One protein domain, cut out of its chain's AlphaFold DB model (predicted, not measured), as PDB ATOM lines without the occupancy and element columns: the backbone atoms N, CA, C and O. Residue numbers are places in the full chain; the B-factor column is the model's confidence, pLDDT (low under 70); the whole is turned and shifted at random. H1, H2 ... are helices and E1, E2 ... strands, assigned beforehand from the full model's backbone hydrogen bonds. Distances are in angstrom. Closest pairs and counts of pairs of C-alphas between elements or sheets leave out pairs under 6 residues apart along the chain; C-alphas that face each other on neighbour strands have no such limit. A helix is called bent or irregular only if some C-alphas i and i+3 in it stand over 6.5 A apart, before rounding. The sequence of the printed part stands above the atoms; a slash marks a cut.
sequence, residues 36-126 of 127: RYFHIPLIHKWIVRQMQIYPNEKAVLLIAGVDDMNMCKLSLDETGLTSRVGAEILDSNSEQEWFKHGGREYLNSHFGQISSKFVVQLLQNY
ATOM      1  N   ARG A  36     189.427 335.173 229.431       64.56
ATOM      2  CA  ARG A  36     189.566 336.485 230.075       64.56
ATOM      3  C   ARG A  36     190.573 337.310 229.302       64.56
ATOM      4  O   ARG A  36     191.724 336.912 229.165       64.56
ATOM      5  N   TYR A  37     190.130 338.478 228.879       64.50
ATOM      6  CA  TYR A  37     190.928 339.461 228.180       64.50
ATOM      7  C   TYR A  37     191.287 340.580 229.146       64.50
ATOM      8  O   TYR A  37     190.449 341.075 229.905       64.50
ATOM      9  N   PHE A  38     192.545 340.989 229.107       66.75
ATOM     10  CA  PHE A  38     193.054 342.096 229.897       66.75
ATOM     11  C   PHE A  38     193.705 343.077 228.942       66.75
ATOM     12  O   PHE A  38     194.539 342.687 228.129       66.75
ATOM     13  N   HIS A  39     193.323 344.345 229.046       64.38
ATOM     14  CA  HIS A  39     194.009 345.404 228.332       64.38
ATOM     15  C   HIS A  39     194.949 346.103 229.307       64.38
ATOM     16  O   HIS A  39     194.515 346.720 230.291       64.38
ATOM     17  N   ILE A  40     196.239 345.985 229.020       60.53
ATOM     18  CA  ILE A  40     197.316 346.586 229.792       60.53
ATOM     19  C   ILE A  40     198.061 347.501 228.831       60.53
ATOM     20  O   ILE A  40     198.654 347.016 227.872       60.53
ATOM     21  N   PRO A  41     198.042 348.816 229.058       58.00
ATOM     22  CA  PRO A  41     198.782 349.737 228.219       58.00
ATOM     23  C   PRO A  41     200.266 349.429 228.363       58.00
ATOM     24  O   PRO A  41     200.764 349.353 229.485       58.00
ATOM     25  N   LEU A  42     200.977 349.340 227.239       51.53
ATOM     26  CA  LEU A  42     202.382 348.919 227.142       51.53
ATOM     27  C   LEU A  42     203.363 349.696 228.056       51.53
ATOM     28  O   LEU A  42     204.486 349.262 228.288       51.53
ATOM     29  N   ILE A  43     202.943 350.846 228.591       52.16
ATOM     30  CA  ILE A  43     203.744 351.746 229.433       52.16
ATOM     31  C   ILE A  43     203.510 351.495 230.945       52.16
ATOM     32  O   ILE A  43     204.242 352.018 231.782       52.16
ATOM     33  N   HIS A  44     202.508 350.696 231.336       59.12
ATOM     34  CA  HIS A  44     202.071 350.560 232.732       59.12
ATOM     35  C   HIS A  44     201.935 349.097 233.168       59.12
ATOM     36  O   HIS A  44     201.536 348.231 232.402       59.12
ATOM     37  N   LYS A  45     202.211 348.829 234.449       65.44
ATOM     38  CA  LYS A  45     202.077 347.495 235.072       65.44
ATOM     39  C   LYS A  45     200.648 347.158 235.530       65.44
ATOM     40  O   LYS A  45     200.444 346.157 236.213       65.44
ATOM     41  N   TRP A  46     199.674 348.012 235.209       68.19
ATOM     42  CA  TRP A  46     198.321 347.965 235.765       68.19
ATOM     43  C   TRP A  46     197.282 347.713 234.677       68.19
ATOM     44  O   TRP A  46     197.339 348.297 233.595       68.19
ATOM     45  N   ILE A  47     196.307 346.865 234.997       74.56
ATOM     46  CA  ILE A  47     195.166 346.562 234.137       74.56
ATOM     47  C   ILE A  47     194.208 347.753 234.174       74.56
ATOM     48  O   ILE A  47     193.749 348.140 235.245       74.56
ATOM     49  N   VAL A  48     193.885 348.318 233.009       79.69
ATOM     50  CA  VAL A  48     192.956 349.465 232.905       79.69
ATOM     51  C   VAL A  48     191.581 349.071 232.378       79.69
ATOM     52  O   VAL A  48     190.597 349.754 232.659       79.69
ATOM     53  N   ARG A  49     191.498 347.959 231.637       81.31
ATOM     54  CA  ARG A  49     190.242 347.315 231.242       81.31
ATOM     55  C   ARG A  49     190.371 345.813 231.400       81.31
ATOM     56  O   ARG A  49     191.413 345.231 231.085       81.31
ATOM     57  N   GLN A  50     189.292 345.188 231.830       83.44
ATOM     58  CA  GLN A  50     189.186 343.744 231.933       83.44
ATOM     59  C   GLN A  50     187.871 343.294 231.301       83.44
ATOM     60  O   GLN A  50     186.818 343.872 231.556       83.44
ATOM     61  N   MET A  51     187.931 342.241 230.493       83.69
ATOM     62  CA  MET A  51     186.766 341.610 229.887       83.69
ATOM     63  C   MET A  51     186.772 340.112 230.179       83.69
ATOM     64  O   MET A  51     187.795 339.441 230.054       83.69
ATOM     65  N   GLN A  52     185.630 339.566 230.578       83.44
ATOM     66  CA  GLN A  52     185.461 338.137 230.832       83.44
ATOM     67  C   GLN A  52     184.365 337.597 229.920       83.44
ATOM     68  O   GLN A  52     183.238 338.090 229.959       83.44
ATOM     69  N   ILE A  53     184.698 336.595 229.112       80.75
ATOM     70  CA  ILE A  53     183.774 335.939 228.191       80.75
ATOM     71  C   ILE A  53     183.433 334.553 228.733       80.75
ATOM     72  O   ILE A  53     184.303 333.767 229.118       80.75
ATOM     73  N   TYR A  54     182.135 334.271 228.739       80.62
ATOM     74  CA  TYR A  54     181.557 333.001 229.143       80.62
ATOM     75  C   TYR A  54     180.783 332.426 227.944       80.62
ATOM     76  O   TYR A  54     180.067 333.180 227.287       80.62
ATOM     77  N   PRO A  55     180.855 331.113 227.666       75.31
ATOM     78  CA  PRO A  55     180.292 330.504 226.453       75.31
ATOM     79  C   PRO A  55     178.780 330.684 226.285       75.31
ATOM     80  O   PRO A  55     178.263 330.557 225.181       75.31
ATOM     81  N   ASN A  56     178.058 330.964 227.374       79.06
ATOM     82  CA  ASN A  56     176.598 331.084 227.380       79.06
ATOM     83  C   ASN A  56     176.094 332.313 228.147       79.06
ATOM     84  O   ASN A  56     174.899 332.408 228.426       79.06
ATOM     85  N   GLU A  57     176.983 333.230 228.528       82.81
ATOM     86  CA  GLU A  57     176.606 334.427 229.280       82.81
ATOM     87  C   GLU A  57     177.132 335.684 228.594       82.81
ATOM     88  O   GLU A  57     178.022 335.641 227.742       82.81
ATOM     89  N   LYS A  58     176.551 336.830 228.953       82.88
ATOM     90  CA  LYS A  58     177.013 338.113 228.433       82.88
ATOM     91  C   LYS A  58     178.432 338.375 228.939       82.88
ATOM     92  O   LYS A  58     178.723 338.136 230.109       82.88
ATOM     93  N   ALA A  59     179.284 338.908 228.066       86.00
ATOM     94  CA  ALA A  59     180.612 339.335 228.471       86.00
ATOM     95  C   ALA A  59     180.525 340.369 229.606       86.00
ATOM     96  O   ALA A  59     179.706 341.293 229.570       86.00
ATOM     97  N   VAL A  60     181.382 340.198 230.607       88.62
ATOM     98  CA  VAL A  60     181.528 341.133 231.722       88.62
ATOM     99  C   VAL A  60     182.640 342.103 231.363       88.62
ATOM    100  O   VAL A  60     183.766 341.673 231.123       88.62
ATOM    101  N   LEU A  61     182.318 343.392 231.324       88.75
ATOM    102  CA  LEU A  61     183.242 344.481 231.018       88.75
ATOM    103  C   LEU A  61     183.511 345.260 232.301       88.75
ATOM    104  O   LEU A  61     182.563 345.579 233.011       88.75
ATOM    105  N   LEU A  62     184.779 345.533 232.593       88.12
ATOM    106  CA  LEU A  62     185.220 346.215 233.807       88.12
ATOM    107  C   LEU A  62     186.283 347.264 233.456       88.12
ATOM    108  O   LEU A  62     187.166 346.996 232.630       88.12
ATOM    109  N   ILE A  63     186.221 348.436 234.086       87.50
ATOM    110  CA  ILE A  63     187.171 349.543 233.892       87.50
ATOM    111  C   ILE A  63     187.778 349.967 235.233       87.50
ATOM    112  O   ILE A  63     187.076 350.122 236.235       87.50
ATOM    113  N   ALA A  64     189.088 350.225 235.232       83.44
ATOM    114  CA  ALA A  64     189.784 350.726 236.412       83.44
ATOM    115  C   ALA A  64     189.235 352.099 236.846       83.44
ATOM    116  O   ALA A  64     188.996 352.986 236.025       83.44
ATOM    117  N   GLY A  65     189.049 352.286 238.147       82.94
ATOM    118  CA  GLY A  65     188.423 353.456 238.761       82.94
ATOM    119  C   GLY A  65     186.896 353.389 238.863       82.94
ATOM    120  O   GLY A  65     186.323 354.175 239.613       82.94
ATOM    121  N   VAL A  66     186.241 352.469 238.147       85.62
ATOM    122  CA  VAL A  66     184.782 352.243 238.203       85.62
ATOM    123  C   VAL A  66     184.494 350.896 238.858       85.62
ATOM    124  O   VAL A  66     183.712 350.808 239.801       85.62
ATOM    125  N   ASP A  67     185.199 349.857 238.414       87.25
ATOM    126  CA  ASP A  67     184.971 348.470 238.806       87.25
ATOM    127  C   ASP A  67     186.099 347.899 239.668       87.25
ATOM    128  O   ASP A  67     186.259 346.684 239.745       87.25
ATOM    129  N   ASP A  68     186.878 348.739 240.353       82.00
ATOM    130  CA  ASP A  68     188.064 348.319 241.125       82.00
ATOM    131  C   ASP A  68     187.776 347.214 242.153       82.00
ATOM    132  O   ASP A  68     188.640 346.398 242.480       82.00
ATOM    133  N   MET A  69     186.546 347.168 242.673       81.56
ATOM    134  CA  MET A  69     186.110 346.123 243.602       81.56
ATOM    135  C   MET A  69     185.864 344.771 242.922       81.56
ATOM    136  O   MET A  69     186.022 343.738 243.569       81.56
ATOM    137  N   ASN A  70     185.506 344.780 241.637       78.50
ATOM    138  CA  ASN A  70     185.208 343.603 240.820       78.50
ATOM    139  C   ASN A  70     186.373 343.221 239.884       78.50
ATOM    140  O   ASN A  70     186.380 342.125 239.319       78.50
ATOM    141  N   MET A  71     187.355 344.109 239.715       76.38
ATOM    142  CA  MET A  71     188.573 343.869 238.950       76.38
ATOM    143  C   MET A  71     189.600 343.061 239.739       76.38
ATOM    144  O   MET A  71     189.637 343.040 240.972       76.38
ATOM    145  N   CYS A  72     190.470 342.375 239.001       67.62
ATOM    146  CA  CYS A  72     191.581 341.664 239.609       67.62
ATOM    147  C   CYS A  72     192.557 342.659 240.258       67.62
ATOM    148  O   CYS A  72     193.081 343.542 239.587       67.62
ATOM    149  N   LYS A  73     192.818 342.494 241.561       66.88
ATOM    150  CA  LYS A  73     193.754 343.335 242.334       66.88
ATOM    151  C   LYS A  73     195.217 342.890 242.229       66.88
ATOM    152  O   LYS A  73     196.074 343.469 242.885       66.88
ATOM    153  N   LEU A  74     195.483 341.835 241.465       63.81
ATOM    154  CA  LEU A  74     196.820 341.281 241.290       63.81
ATOM    155  C   LEU A  74     197.529 342.002 240.138       63.81
ATOM    156  O   LEU A  74     196.906 342.326 239.124       63.81
ATOM    157  N   SER A  75     198.829 342.239 240.287       63.31
ATOM    158  CA  SER A  75     199.665 342.776 239.210       63.31
ATOM    159  C   SER A  75     199.821 341.772 238.063       63.31
ATOM    160  O   SER A  75     199.612 340.571 238.237       63.31
ATOM    161  N   LEU A  76     200.218 342.244 236.877       62.75
ATOM    162  CA  LEU A  76     200.414 341.379 235.708       62.75
ATOM    163  C   LEU A  76     201.317 340.165 236.009       62.75
ATOM    164  O   LEU A  76     200.984 339.043 235.627       62.75
ATOM    165  N   ASP A  77     202.394 340.378 236.763       62.66
ATOM    166  CA  ASP A  77     203.331 339.323 237.156       62.66
ATOM    167  C   ASP A  77     202.690 338.319 238.136       62.66
ATOM    168  O   ASP A  77     202.895 337.112 238.023       62.66
ATOM    169  N   GLU A  78     201.847 338.793 239.057       63.50
ATOM    170  CA  GLU A  78     201.155 337.963 240.058       63.50
ATOM    171  C   GLU A  78     199.948 337.207 239.488       63.50
ATOM    172  O   GLU A  78     199.594 336.130 239.967       63.50
ATOM    173  N   THR A  79     199.299 337.752 238.457       62.03
ATOM    174  CA  THR A  79     198.150 337.109 237.798       62.03
ATOM    175  C   THR A  79     198.549 335.883 236.970       62.03
ATOM    176  O   THR A  79     197.692 335.057 236.640       62.03
ATOM    177  N   GLY A  80     199.831 335.760 236.601       62.31
ATOM    178  CA  GLY A  80     200.330 334.709 235.714       62.31
ATOM    179  C   GLY A  80     199.719 334.750 234.309       62.31
ATOM    180  O   GLY A  80     199.784 333.750 233.594       62.31
ATOM    181  N   LEU A  81     199.106 335.873 233.905       63.59
ATOM    182  CA  LEU A  81     198.458 336.021 232.592       63.59
ATOM    183  C   LEU A  81     199.461 335.872 231.450       63.59
ATOM    184  O   LEU A  81     199.138 335.279 230.429       63.59
ATOM    185  N   THR A  82     200.706 336.298 231.667       61.72
ATOM    186  CA  THR A  82     201.822 336.110 230.728       61.72
ATOM    187  C   THR A  82     202.180 334.641 230.487       61.72
ATOM    188  O   THR A  82     202.863 334.332 229.517       61.72
ATOM    189  N   SER A  83     201.730 333.729 231.355       59.62
ATOM    190  CA  SER A  83     202.060 332.298 231.317       59.62
ATOM    191  C   SER A  83     200.858 331.394 231.005       59.62
ATOM    192  O   SER A  83     201.022 330.176 230.939       59.62
ATOM    193  N   ARG A  84     199.642 331.942 230.832       58.22
ATOM    194  CA  ARG A  84     198.413 331.157 230.607       58.22
ATOM    195  C   ARG A  84     197.931 331.237 229.158       58.22
ATOM    196  O   ARG A  84     197.617 332.307 228.650       58.22
ATOM    197  N   VAL A  85     197.776 330.073 228.527       51.81
ATOM    198  CA  VAL A  85     197.108 329.926 227.223       51.81
ATOM    199  C   VAL A  85     195.640 330.363 227.360       51.81
ATOM    200  O   VAL A  85     194.950 329.894 228.264       51.81
ATOM    201  N   GLY A  86     195.175 331.282 226.505       54.00
ATOM    202  CA  GLY A  86     193.825 331.874 226.571       54.00
ATOM    203  C   GLY A  86     193.707 333.168 227.394       54.00
ATOM    204  O   GLY A  86     192.615 333.724 227.498       54.00
ATOM    205  N   ALA A  87     194.815 333.659 227.959       55.03
ATOM    206  CA  ALA A  87     194.936 334.980 228.583       55.03
ATOM    207  C   ALA A  87     195.680 335.968 227.663       55.03
ATOM    208  O   ALA A  87     196.530 336.737 228.107       55.03
ATOM    209  N   GLU A  88     195.421 335.885 226.357       59.25
ATOM    210  CA  GLU A  88     196.177 336.611 225.341       59.25
ATOM    211  C   GLU A  88     196.079 338.132 225.544       59.25
ATOM    212  O   GLU A  88     195.008 338.733 225.454       59.25
ATOM    213  N   ILE A  89     197.229 338.759 225.798       62.47
ATOM    214  CA  ILE A  89     197.412 340.214 225.827       62.47
ATOM    215  C   ILE A  89     197.653 340.660 224.377       62.47
ATOM    216  O   ILE A  89     198.769 341.009 224.003       62.47
ATOM    217  N   LEU A  90     196.652 340.527 223.504       56.31
ATOM    218  CA  LEU A  90     196.764 340.998 222.119       56.31
ATOM    219  C   LEU A  90     196.073 342.354 221.967       56.31
ATOM    220  O   LEU A  90     194.844 342.443 221.986       56.31
ATOM    221  N   ASP A  91     196.870 343.403 221.764       59.03
ATOM    222  CA  ASP A  91     196.398 344.790 221.663       59.03
ATOM    223  C   ASP A  91     195.330 344.985 220.571       59.03
ATOM    224  O   ASP A  91     194.281 345.558 220.841       59.03
ATOM    225  N   SER A  92     195.522 344.444 219.364       58.22
ATOM    226  CA  SER A  92     194.618 344.704 218.231       58.22
ATOM    227  C   SER A  92     193.324 343.876 218.235       58.22
ATOM    228  O   SER A  92     192.259 344.401 217.912       58.22
ATOM    229  N   ASN A  93     193.384 342.595 218.617       64.25
ATOM    230  CA  ASN A  93     192.188 341.744 218.702       64.25
ATOM    231  C   ASN A  93     191.324 342.092 219.923       64.25
ATOM    232  O   ASN A  93     190.099 341.981 219.864       64.25
ATOM    233  N   SER A  94     191.946 342.542 221.020       65.94
ATOM    234  CA  SER A  94     191.220 342.881 222.247       65.94
ATOM    235  C   SER A  94     190.292 344.085 222.078       65.94
ATOM    236  O   SER A  94     189.195 344.076 222.630       65.94
ATOM    237  N   GLU A  95     190.673 345.093 221.287       73.81
ATOM    238  CA  GLU A  95     189.821 346.260 221.030       73.81
ATOM    239  C   GLU A  95     188.583 345.906 220.212       73.81
ATOM    240  O   GLU A  95     187.474 346.311 220.563       73.81
ATOM    241  N   GLN A  96     188.749 345.112 219.153       77.75
ATOM    242  CA  GLN A  96     187.621 344.673 218.332       77.75
ATOM    243  C   GLN A  96     186.623 343.857 219.157       77.75
ATOM    244  O   GLN A  96     185.418 344.101 219.080       77.75
ATOM    245  N   GLU A  97     187.117 342.938 219.988       79.12
ATOM    246  CA  GLU A  97     186.267 342.112 220.842       79.12
ATOM    247  C   GLU A  97     185.616 342.947 221.965       79.12
ATOM    248  O   GLU A  97     184.424 342.797 222.239       79.12
ATOM    249  N   TRP A  98     186.340 343.912 222.547       80.12
ATOM    250  CA  TRP A  98     185.792 344.879 223.508       80.12
ATOM    251  C   TRP A  98     184.624 345.666 222.907       80.12
ATOM    252  O   TRP A  98     183.555 345.760 223.514       80.12
ATOM    253  N   PHE A  99     184.784 346.202 221.694       84.31
ATOM    254  CA  PHE A  99     183.718 346.938 221.016       84.31
ATOM    255  C   PHE A  99     182.547 346.041 220.622       84.31
ATOM    256  O   PHE A  99     181.397 346.427 220.828       84.31
ATOM    257  N   LYS A 100     182.812 344.825 220.139       86.00
ATOM    258  CA  LYS A 100     181.783 343.828 219.813       86.00
ATOM    259  C   LYS A 100     180.881 343.500 221.005       86.00
ATOM    260  O   LYS A 100     179.691 343.256 220.819       86.00
ATOM    261  N   HIS A 101     181.415 343.536 222.224       86.06
ATOM    262  CA  HIS A 101     180.655 343.293 223.452       86.06
ATOM    263  C   HIS A 101     180.031 344.547 224.092       86.06
ATOM    264  O   HIS A 101     179.442 344.450 225.170       86.06
ATOM    265  N   GLY A 102     180.082 345.704 223.421       87.50
ATOM    266  CA  GLY A 102     179.474 346.954 223.892       87.50
ATOM    267  C   GLY A 102     180.398 347.808 224.762       87.50
ATOM    268  O   GLY A 102     179.951 348.614 225.579       87.50
ATOM    269  N   GLY A 103     181.709 347.615 224.633       86.38
ATOM    270  CA  GLY A 103     182.704 348.329 225.418       86.38
ATOM    271  C   GLY A 103     182.776 349.828 225.142       86.38
ATOM    272  O   GLY A 103     183.186 350.576 226.027       86.38
ATOM    273  N   ARG A 104     182.331 350.298 223.968       85.38
ATOM    274  CA  ARG A 104     182.251 351.736 223.659       85.38
ATOM    275  C   ARG A 104     181.130 352.407 224.451       85.38
ATOM    276  O   ARG A 104     181.347 353.441 225.076       85.38
ATOM    277  N   GLU A 105     179.949 351.802 224.478       88.69
ATOM    278  CA  GLU A 105     178.800 352.279 225.249       88.69
ATOM    279  C   GLU A 105     179.089 352.214 226.750       88.69
ATOM    280  O   GLU A 105     178.747 353.139 227.490       88.69
ATOM    281  N   TYR A 106     179.761 351.145 227.192       89.12
ATOM    282  CA  TYR A 106     180.168 350.975 228.581       89.12
ATOM    283  C   TYR A 106     181.147 352.071 229.021       89.12
ATOM    284  O   TYR A 106     180.918 352.707 230.051       89.12
ATOM    285  N   LEU A 107     182.170 352.360 228.204       84.94
ATOM    286  CA  LEU A 107     183.107 353.462 228.434       84.94
ATOM    287  C   LEU A 107     182.388 354.808 228.493       84.94
ATOM    288  O   LEU A 107     182.550 355.525 229.473       84.94
ATOM    289  N   ASN A 108     181.549 355.129 227.507       85.75
ATOM    290  CA  ASN A 108     180.831 356.405 227.461       85.75
ATOM    291  C   ASN A 108     179.920 356.617 228.680       85.75
ATOM    292  O   ASN A 108     179.848 357.722 229.210       85.75
ATOM    293  N   SER A 109     179.258 355.557 229.149       89.12
ATOM    294  CA  SER A 109     178.336 355.628 230.294       89.12
ATOM    295  C   SER A 109     179.055 355.823 231.633       89.12
ATOM    296  O   SER A 109     178.494 356.402 232.563       89.12
ATOM    297  N   HIS A 110     180.302 355.357 231.738       87.62
ATOM    298  CA  HIS A 110     181.083 355.408 232.975       87.62
ATOM    299  C   HIS A 110     182.236 356.409 232.916       87.62
ATOM    300  O   HIS A 110     182.916 356.615 233.916       87.62
ATOM    301  N   PHE A 111     182.422 357.096 231.788       82.06
ATOM    302  CA  PHE A 111     183.531 358.016 231.561       82.06
ATOM    303  C   PHE A 111     183.631 359.102 232.640       82.06
ATOM    304  O   PHE A 111     184.715 359.398 233.129       82.06
ATOM    305  N   GLY A 112     182.488 359.649 233.066       82.81
ATOM    306  CA  GLY A 112     182.422 360.653 234.135       82.81
ATOM    307  C   GLY A 112     182.653 360.107 235.551       82.81
ATOM    308  O   GLY A 112     182.805 360.893 236.479       82.81
ATOM    309  N   GLN A 113     182.668 358.784 235.724       84.94
ATOM    310  CA  GLN A 113     182.891 358.108 237.006       84.94
ATOM    311  C   GLN A 113     184.358 357.693 237.192       84.94
ATOM    312  O   GLN A 113     184.795 357.468 238.318       84.94
ATOM    313  N   ILE A 114     185.141 357.636 236.108       84.50
ATOM    314  CA  ILE A 114     186.571 357.324 236.163       84.50
ATOM    315  C   ILE A 114     187.305 358.502 236.814       84.50
ATOM    316  O   ILE A 114     187.546 359.542 236.202       84.50
ATOM    317  N   SER A 115     187.693 358.331 238.075       74.00
ATOM    318  CA  SER A 115     188.360 359.373 238.868       74.00
ATOM    319  C   SER A 115     189.804 359.655 238.427       74.00
ATOM    320  O   SER A 115     190.334 360.748 238.650       74.00
ATOM    321  N   SER A 116     190.456 358.691 237.772       80.25
ATOM    322  CA  SER A 116     191.837 358.819 237.313       80.25
ATOM    323  C   SER A 116     191.918 359.512 235.953       80.25
ATOM    324  O   SER A 116     191.646 358.910 234.916       80.25
ATOM    325  N   LYS A 117     192.399 360.762 235.942       75.88
ATOM    326  CA  LYS A 117     192.697 361.514 234.705       75.88
ATOM    327  C   LYS A 117     193.624 360.754 233.756       75.88
ATOM    328  O   LYS A 117     193.486 360.866 232.543       75.88
ATOM    329  N   PHE A 118     194.547 359.975 234.314       75.19
ATOM    330  CA  PHE A 118     195.450 359.138 233.541       75.19
ATOM    331  C   PHE A 118     194.687 358.032 232.792       75.19
ATOM    332  O   PHE A 118     194.872 357.874 231.590       75.19
ATOM    333  N   VAL A 119     193.783 357.318 233.474       76.75
ATOM    334  CA  VAL A 119     192.958 356.263 232.858       76.75
ATOM    335  C   VAL A 119     192.029 356.854 231.796       76.75
ATOM    336  O   VAL A 119     191.934 356.314 230.700       76.75
ATOM    337  N   VAL A 120     191.416 358.003 232.080       78.75
ATOM    338  CA  VAL A 120     190.585 358.765 231.134       78.75
ATOM    339  C   VAL A 120     191.354 359.082 229.847       78.75
ATOM    340  O   VAL A 120     190.902 358.732 228.759       78.75
ATOM    341  N   GLN A 121     192.529 359.706 229.960       78.50
ATOM    342  CA  GLN A 121     193.328 360.122 228.804       78.50
ATOM    343  C   GLN A 121     193.857 358.931 228.001       78.50
ATOM    344  O   GLN A 121     193.938 358.974 226.778       78.50
ATOM    345  N   LEU A 122     194.197 357.848 228.690       74.50
ATOM    346  CA  LEU A 122     194.639 356.617 228.067       74.50
ATOM    347  C   LEU A 122     193.515 355.987 227.243       74.50
ATOM    348  O   LEU A 122     193.710 355.719 226.068       74.50
ATOM    349  N   LEU A 123     192.320 355.836 227.817       73.94
ATOM    350  CA  LEU A 123     191.160 355.270 227.125       73.94
ATOM    351  C   LEU A 123     190.724 356.113 225.918       73.94
ATOM    352  O   LEU A 123     190.265 355.548 224.932       73.94
ATOM    353  N   GLN A 124     190.914 357.435 225.960       71.81
ATOM    354  CA  GLN A 124     190.670 358.321 224.816       71.81
ATOM    355  C   GLN A 124     191.631 358.093 223.644       71.81
ATOM    356  O   GLN A 124     191.249 358.335 222.506       71.81
ATOM    357  N   ASN A 125     192.858 357.626 223.897       66.62
ATOM    358  CA  ASN A 125     193.847 357.370 222.845       66.62
ATOM    359  C   ASN A 125     193.658 356.006 222.151       66.62
ATOM    360  O   ASN A 125     194.289 355.761 221.127       66.62
ATOM    361  N   TYR A 126     192.810 355.136 222.706       60.66
ATOM    362  CA  TYR A 126     192.545 353.765 222.246       60.66
ATOM    363  C   TYR A 126     191.070 353.561 221.820       60.66
ATOM    364  O   TYR A 126     190.551 352.444 221.870       60.66
TER     365      TYR A 126
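Overview. This is residues 36 to 126 of the 127 residues of the protein "Hypothetical protein" of Rotaria sp. Silwood2 (UniProt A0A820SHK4). A small three-stranded sheet, E1 E2 E3, has two helices over one face: H2 crosses E1 and E2, and H3 lies over E3. H4 folds back beside H3 at one end, while the short H1 lies far from the other helices, and residues 64 to 75, with no named element, loop out on the side of the sheet away from H2. The printed part has 91 residues, with three named strands followed by four named helices; the order across the sheet is E1 E2 E3, all antiparallel. The class is mixed, helices and strands, and the whole is compact, with a radius of gyration of the C-alphas of 12.5 A and spans of 34 by 30 by 26 A.

Along the chain. E1, residues 36 to 39, begins at C-alpha 36 (189.566, 336.485, 230.075) and is 10.1 A long. E2, residues 49 to 54, measures 16.9 A, and E3, residues 57 to 63, 19.0 A. H1 is residues 76 to 79, 5.3 A. H2, residues 91 to 100, is 14.8 A long and begins at C-alpha 91 (196.398, 344.790, 221.663). H3, residues 103 to 113, is 15.2 A long and irregular: C-alphas 109 and 112 are 7.5 A apart. H4, residues 117 to 125, is 12.6 A long and ends at C-alpha 125 (193.847, 357.370, 222.845).

Arrangement. E1, E2 and E3 form a meander, each strand the antiparallel neighbour of the one before. In the hairpin E1 and E2, at 163 degrees, N 37 and O 51 are 2.8 A apart, within hydrogen-bond range. In the hairpin E2 and E3, at 170 degrees, N 62 and O 50 are 2.8 A apart. H2 and H3 are on the same face of the sheet E1 E2 E3, an arrangement in two layers, with helices on one face of a sheet. H2, at a height over the sheet of 9.3 A, is over E1 and, only just, with 3 C-alphas, over E2; it runs across the strands, only just, at 62 degrees to E1 on the local plane. Its closest C-alphas to E1 are those of Tyr 37 and Ser 94, 6.9 A. H3, at a height of 8.2 A, is over E3 and slantwise to it at 36 degrees on the local plane; the closest C-alphas are those of Leu 61 and Gly 103, 6.8 A. H2 and H3 are about perpendicular at 90 degrees and close but not clearly touching, with C-alphas of Trp 98 and Arg 104 closest at 7.7 A. H3 and H4 are also close but not clearly touching, C-alphas of Phe 111 and Val 120 closest at 7.1 A, at a shallow tilt of 26 degrees, opposite ways. H4 is only just not on the sheet, with 4 pairs of C-alphas within 10 A. H1 is apart from H2, H3 and H4. Every O i to N i+4 pair is within range in H4, 4 of 6 in H2 and 5 of 7 in H3; H1 is too short for one.

Size, cuts and confidence. The C-alphas farthest apart, Asn 56 and Lys 117, are 35.2 A apart. The printed part has no cut. The links E3 to H1 and H1 to H2 are long. Mean pLDDT of the printed part is 73.8; residues 36 to 46, 72 to 94 and 125 to 126 are under 70.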